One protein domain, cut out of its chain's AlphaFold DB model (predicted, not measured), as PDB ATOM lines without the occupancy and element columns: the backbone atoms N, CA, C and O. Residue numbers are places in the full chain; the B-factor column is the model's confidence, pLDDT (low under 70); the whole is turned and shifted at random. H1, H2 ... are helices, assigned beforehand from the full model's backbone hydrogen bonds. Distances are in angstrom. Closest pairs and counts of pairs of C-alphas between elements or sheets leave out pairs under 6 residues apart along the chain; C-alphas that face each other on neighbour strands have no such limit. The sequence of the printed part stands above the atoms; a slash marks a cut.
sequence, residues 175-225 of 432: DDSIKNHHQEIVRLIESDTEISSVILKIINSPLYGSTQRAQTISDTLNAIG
ATOM      1  N   ASP A 175     138.209 147.948  12.516       70.06
ATOM      2  CA  ASP A 175     137.202 147.776  13.573       70.06
ATOM      3  C   ASP A 175     137.655 148.316  14.946       70.06
ATOM      4  O   ASP A 175     136.829 148.785  15.739       70.06
ATOM      5  N   ASP A 176     138.958 148.290  15.253       76.88
ATOM      6  CA  ASP A 176     139.464 148.759  16.549       76.88
ATOM      7  C   ASP A 176     139.428 150.288  16.661       76.88
ATOM      8  O   ASP A 176     139.291 150.830  17.765       76.88
ATOM      9  N   SER A 177     139.456 150.994  15.528       77.81
ATOM     10  CA  SER A 177     139.362 152.455  15.485       77.81
ATOM     11  C   SER A 177     138.030 152.979  16.045       77.81
ATOM     12  O   SER A 177     138.000 154.033  16.687       77.81
ATOM     13  N   ILE A 178     136.941 152.213  15.905       86.25
ATOM     14  CA  ILE A 178     135.589 152.600  16.342       86.25
ATOM     15  C   ILE A 178     135.466 152.659  17.858       86.25
ATOM     16  O   ILE A 178     134.757 153.519  18.390       86.25
ATOM     17  N   LYS A 179     136.201 151.805  18.577       84.88
ATOM     18  CA  LYS A 179     136.173 151.768  20.047       84.88
ATOM     19  C   LYS A 179     136.569 153.115  20.656       84.88
ATOM     20  O   LYS A 179     136.006 153.516  21.673       84.88
ATOM     21  N   ASN A 180     137.467 153.855  20.001       88.88
ATOM     22  CA  ASN A 180     137.908 155.178  20.455       88.88
ATOM     23  C   ASN A 180     136.827 156.262  20.313       88.88
ATOM     24  O   ASN A 180     136.891 157.284  20.994       88.88
ATOM     25  N   HIS A 181     135.814 156.027  19.477       93.00
ATOM     26  CA  HIS A 181     134.718 156.960  19.214       93.00
ATOM     27  C   HIS A 181     133.392 156.534  19.854       93.00
ATOM     28  O   HIS A 181     132.367 157.178  19.634       93.00
ATOM     29  N   HIS A 182     133.397 155.504  20.708       93.19
ATOM     30  CA  HIS A 182     132.194 154.959  21.353       93.19
ATOM     31  C   HIS A 182     131.303 156.041  21.979       93.19
ATOM     32  O   HIS A 182     130.112 156.116  21.697       93.19
ATOM     33  N   GLN A 183     131.879 156.935  22.791       95.12
ATOM     34  CA  GLN A 183     131.119 158.006  23.454       95.12
ATOM     35  C   GLN A 183     130.558 159.045  22.474       95.12
ATOM     36  O   GLN A 183     129.527 159.659  22.740       95.12
ATOM     37  N   GLU A 184     131.245 159.290  21.362       95.94
ATOM     38  CA  GLU A 184     130.792 160.223  20.334       95.94
ATOM     39  C   GLU A 184     129.610 159.646  19.553       95.94
ATOM     40  O   GLU A 184     128.584 160.313  19.429       95.94
ATOM     41  N   ILE A 185     129.714 158.380  19.146       96.00
ATOM     42  CA  ILE A 185     128.646 157.627  18.480       96.00
ATOM     43  C   ILE A 185     127.396 157.562  19.365       96.00
ATOM     44  O   ILE A 185     126.307 157.899  18.906       96.00
ATOM     45  N   VAL A 186     127.549 157.194  20.644       96.56
ATOM     46  CA  VAL A 186     126.428 157.143  21.600       96.56
ATOM     47  C   VAL A 186     125.744 158.506  21.703       96.56
ATOM     48  O   VAL A 186     124.530 158.579  21.538       96.56
ATOM     49  N   ARG A 187     126.506 159.596  21.882       97.00
ATOM     50  CA  ARG A 187     125.938 160.955  21.962       97.00
ATOM     51  C   ARG A 187     125.188 161.366  20.698       97.00
ATOM     52  O   ARG A 187     124.164 162.037  20.800       97.00
ATOM     53  N   LEU A 188     125.693 161.001  19.518       96.75
ATOM     54  CA  LEU A 188     125.018 161.293  18.255       96.75
ATOM     55  C   LEU A 188     123.678 160.566  18.174       96.75
ATOM     56  O   LEU A 188     122.669 161.203  17.891       96.75
ATOM     57  N   ILE A 189     123.642 159.268  18.471       95.75
ATOM     58  CA  ILE A 189     122.403 158.481  18.414       95.75
ATOM     59  C   ILE A 189     121.400 158.979  19.462       95.75
ATOM     60  O   ILE A 189     120.250 159.235  19.121       95.75
ATOM     61  N   GLU A 190     121.845 159.204  20.703       95.75
ATOM     62  CA  GLU A 190     120.995 159.697  21.798       95.75
ATOM     63  C   GLU A 190     120.424 161.099  21.543       95.75
ATOM     64  O   GLU A 190     119.406 161.462  22.135       95.75
ATOM     65  N   SER A 191     121.032 161.880  20.642       94.38
ATOM     66  CA  SER A 191     120.480 163.174  20.225       94.38
ATOM     67  C   SER A 191     119.172 163.046  19.430       94.38
ATOM     68  O   SER A 191     118.386 163.992  19.406       94.38
ATOM     69  N   ASP A 192     118.906 161.875  18.839       94.75
ATOM     70  CA  ASP A 192     117.635 161.528  18.208       94.75
ATOM     71  C   ASP A 192     116.840 160.583  19.122       94.75
ATOM     72  O   ASP A 192     117.044 159.363  19.160       94.75
ATOM     73  N   THR A 193     115.923 161.159  19.903       90.31
ATOM     74  CA  THR A 193     115.133 160.411  20.891       90.31
ATOM     75  C   THR A 193     114.189 159.396  20.250       90.31
ATOM     76  O   THR A 193     113.894 158.367  20.860       90.31
ATOM     77  N   GLU A 194     113.701 159.676  19.037       89.56
ATOM     78  CA  GLU A 194     112.777 158.785  18.337       89.56
ATOM     79  C   GLU A 194     113.518 157.527  17.891       89.56
ATOM     80  O   GLU A 194     113.157 156.426  18.317       89.56
ATOM     81  N   ILE A 195     114.616 157.699  17.148       92.38
ATOM     82  CA  ILE A 195     115.471 156.598  16.690       92.38
ATOM     83  C   ILE A 195     116.018 155.806  17.880       92.38
ATOM     84  O   ILE A 195     115.922 154.578  17.890       92.38
ATOM     85  N   SER A 196     116.504 156.484  18.924       93.06
ATOM     86  CA  SER A 196     116.998 155.823  20.137       93.06
ATOM     87  C   SER A 196     115.945 154.916  20.780       93.06
ATOM     88  O   SER A 196     116.231 153.777  21.152       93.06
ATOM     89  N   SER A 197     114.700 155.393  20.879       89.06
ATOM     90  CA  SER A 197     113.607 154.608  21.462       89.06
ATOM     91  C   SER A 197     113.239 153.384  20.617       89.06
ATOM     92  O   SER A 197     112.915 152.331  21.170       89.06
ATOM     93  N   VAL A 198     113.300 153.504  19.287       88.25
ATOM     94  CA  VAL A 198     113.004 152.412  18.355       88.25
ATOM     95  C   VAL A 198     114.111 151.360  18.404       88.25
ATOM     96  O   VAL A 198     113.799 150.182  18.544       88.25
ATOM     97  N   ILE A 199     115.387 151.762  18.417       89.62
ATOM     98  CA  ILE A 199     116.528 150.844  18.582       89.62
ATOM     99  C   ILE A 199     116.389 150.033  19.872       89.62
ATOM    100  O   ILE A 199     116.463 148.807  19.845       89.62
ATOM    101  N   LEU A 200     116.135 150.698  21.003       88.44
ATOM    102  CA  LEU A 200     115.977 150.012  22.287       88.44
ATOM    103  C   LEU A 200     114.791 149.040  22.285       88.44
ATOM    104  O   LEU A 200     114.869 147.985  22.914       88.44
ATOM    105  N   LYS A 201     113.691 149.363  21.591       85.12
ATOM    106  CA  LYS A 201     112.552 148.444  21.431       85.12
ATOM    107  C   LYS A 201     112.925 147.225  20.592       85.12
ATOM    108  O   LYS A 201     112.646 146.110  21.021       85.12
ATOM    109  N   ILE A 202     113.570 147.438  19.445       81.19
ATOM    110  CA  ILE A 202     113.985 146.377  18.520       81.19
ATOM    111  C   ILE A 202     114.948 145.413  19.219       81.19
ATOM    112  O   ILE A 202     114.728 144.208  19.215       81.19
ATOM    113  N   ILE A 203     115.968 145.930  19.898       82.75
ATOM    114  CA  ILE A 203     117.030 145.117  20.513       82.75
ATOM    115  C   ILE A 203     116.545 144.335  21.731       82.75
ATOM    116  O   ILE A 203     117.069 143.273  22.048       82.75
ATOM    117  N   ASN A 204     115.521 144.841  22.412       83.12
ATOM    118  CA  ASN A 204     114.874 144.119  23.503       83.12
ATOM    119  C   ASN A 204     113.736 143.207  23.026       83.12
ATOM    120  O   ASN A 204     113.054 142.609  23.862       83.12
ATOM    121  N   SER A 205     113.498 143.114  21.714       74.12
ATOM    122  CA  SER A 205     112.562 142.135  21.175       74.12
ATOM    123  C   SER A 205     113.144 140.719  21.302       74.12
ATOM    124  O   SER A 205     114.367 140.546  21.319       74.12
ATOM    125  N   PRO A 206     112.293 139.680  21.355       62.00
ATOM    126  CA  PRO A 206     112.755 138.294  21.443       62.00
ATOM    127  C   PRO A 206     113.664 137.859  20.283       62.00
ATOM    128  O   PRO A 206     114.404 136.892  20.441       62.00
ATOM    129  N   LEU A 207     113.648 138.592  19.161       58.81
ATOM    130  CA  LEU A 207     114.495 138.362  17.988       58.81
ATOM    131  C   LEU A 207     115.993 138.471  18.310       58.81
ATOM    132  O   LEU A 207     116.780 137.647  17.861       58.81
ATOM    133  N   TYR A 208     116.392 139.453  19.121       63.69
ATOM    134  CA  TYR A 208     117.808 139.707  19.420       63.69
ATOM    135  C   TYR A 208     118.344 138.881  20.595       63.69
ATOM    136  O   TYR A 208     119.523 138.981  20.927       63.69
ATOM    137  N   GLY A 209     117.498 138.045  21.215       53.06
ATOM    138  CA  GLY A 209     117.907 136.917  22.059       53.06
ATOM    139  C   GLY A 209     118.785 137.233  23.278       53.06
ATOM    140  O   GLY A 209     119.308 136.306  23.898       53.06
ATOM    141  N   SER A 210     118.978 138.504  23.642       55.06
ATOM    142  CA  SER A 210     119.895 138.861  24.724       55.06
ATOM    143  C   SER A 210     119.324 138.445  26.079       55.06
ATOM    144  O   SER A 210     118.200 138.790  26.446       55.06
ATOM    145  N   THR A 211     120.140 137.750  26.872       52.62
ATOM    146  CA  THR A 211     119.848 137.434  28.279       52.62
ATOM    147  C   THR A 211     119.814 138.686  29.163       52.62
ATOM    148  O   THR A 211     119.303 138.628  30.282       52.62
ATOM    149  N   GLN A 212     120.320 139.823  28.669       64.69
ATOM    150  CA  GLN A 212     120.289 141.118  29.344       64.69
ATOM    151  C   GLN A 212     119.554 142.168  28.507       64.69
ATOM    152  O   GLN A 212     119.873 142.407  27.343       64.69
ATOM    153  N   ARG A 213     118.578 142.825  29.135       79.69
ATOM    154  CA  ARG A 213     117.786 143.901  28.536       79.69
ATOM    155  C   ARG A 213     118.641 145.167  28.404       79.69
ATOM    156  O   ARG A 213     119.051 145.716  29.425       79.69
ATOM    157  N   ALA A 214     118.867 145.640  27.179       86.75
ATOM    158  CA  ALA A 214     119.563 146.898  26.917       86.75
ATOM    159  C   ALA A 214     118.718 148.082  27.417       86.75
ATOM    160  O   ALA A 214     117.534 148.183  27.085       86.75
ATOM    161  N   GLN A 215     119.302 148.967  28.227       90.75
ATOM    162  CA  GLN A 215     118.611 150.147  28.766       90.75
ATOM    163  C   GLN A 215     119.081 151.442  28.103       90.75
ATOM    164  O   GLN A 215     118.328 152.412  28.052       90.75
ATOM    165  N   THR A 216     120.307 151.445  27.587       94.31
ATOM    166  CA  THR A 216     120.951 152.594  26.952       94.31
ATOM    167  C   THR A 216     121.479 152.235  25.568       94.31
ATOM    168  O   THR A 216     121.700 151.063  25.255       94.31
ATOM    169  N   ILE A 217     121.740 153.249  24.740       95.06
ATOM    170  CA  ILE A 217     122.382 153.040  23.436       95.06
ATOM    171  C   ILE A 217     123.790 152.468  23.605       95.06
ATOM    172  O   ILE A 217     124.218 151.649  22.798       95.06
ATOM    173  N   SER A 218     124.490 152.829  24.683       95.00
ATOM    174  CA  SER A 218     125.781 152.223  25.004       95.00
ATOM    175  C   SER A 218     125.669 150.711  25.240       95.00
ATOM    176  O   SER A 218     126.541 149.972  24.786       95.00
ATOM    177  N   ASP A 219     124.611 150.234  25.908       92.38
ATOM    178  CA  ASP A 219     124.387 148.793  26.109       92.38
ATOM    179  C   ASP A 219     124.173 148.090  24.768       92.38
ATOM    180  O   ASP A 219     124.770 147.048  24.503       92.38
ATOM    181  N   THR A 220     123.359 148.691  23.898       90.81
ATOM    182  CA  THR A 220     123.116 148.175  22.550       90.81
ATOM    183  C   THR A 220     124.399 148.132  21.723       90.81
ATOM    184  O   THR A 220     124.673 147.124  21.075       90.81
ATOM    185  N   LEU A 221     125.205 149.196  21.770       90.94
ATOM    186  CA  LEU A 221     126.455 149.310  21.016       90.94
ATOM    187  C   LEU A 221     127.467 148.251  21.446       90.94
ATOM    188  O   LEU A 221     128.126 147.657  20.599       90.94
ATOM    189  N   ASN A 222     127.518 147.941  22.740       88.88
ATOM    190  CA  ASN A 222     128.331 146.846  23.262       88.88
ATOM    191  C   ASN A 222     127.789 145.460  22.875       88.88
ATOM    192  O   ASN A 222     128.574 144.533  22.694       88.88
ATOM    193  N   ALA A 223     126.467 145.307  22.772       85.25
ATOM    194  CA  ALA A 223     125.827 144.019  22.513       85.25
ATOM    195  C   ALA A 223     125.905 143.593  21.042       85.25
ATOM    196  O   ALA A 223     126.234 142.443  20.757       85.25
ATOM    197  N   ILE A 224     125.590 144.503  20.115       84.38
ATOM    198  CA  ILE A 224     125.503 144.186  18.681       84.38
ATOM    199  C   ILE A 224     126.554 144.904  17.832       84.38
ATOM    200  O   ILE A 224     126.685 144.589  16.655       84.38
ATOM    201  N   GLY A 225     127.330 145.830  18.396       88.31
ATOM    202  CA  GLY A 225     128.351 146.568  17.657       88.31
ATOM    203  C   GLY A 225     127.799 147.727  16.823       88.31
ATOM    204  O   GLY A 225     126.598 147.861  16.588       88.31
TER     205      GLY A 225
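This is residues 175 to 225 of the 432 residues of the protein "Response regulator" of Methylococcales bacterium (UniProt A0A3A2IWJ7). H2 and H3 meet near their ends as a V, H4 between its arms. H1 extends past the start of H2. The printed part, 51 residues with four named helices, H1 to H4, is all helix and compact: radius of gyration of the C-alphas 11.1 A, spans 30 by 24 by 13 A.

H1, residues 175 to 179, meets H2, 182 to 190, only through their link. H2 only just touches H3, 193 to 203, only at the corner, with 3 pairs of C-alphas within 8 A. H4, 217 to 225, touches H2 and H3; the closest C-alphas are Val 186 and Ser 218, 6.0 A, and Ser 196 and Ile 217, 6.9 A. H2, H3 and H4 have every O i to N i+4 pair within hydrogen-bond range, H1 0 of 1 but 2 of 2 O i to N i+3.

H1 begins at C-alpha 175 (137.202, 147.776, 13.573); H4 ends at C-alpha 225 (128.351, 146.568, 17.657).

Residues 204 to 216 make a long link, with pLDDT under 70 at 206 to 212.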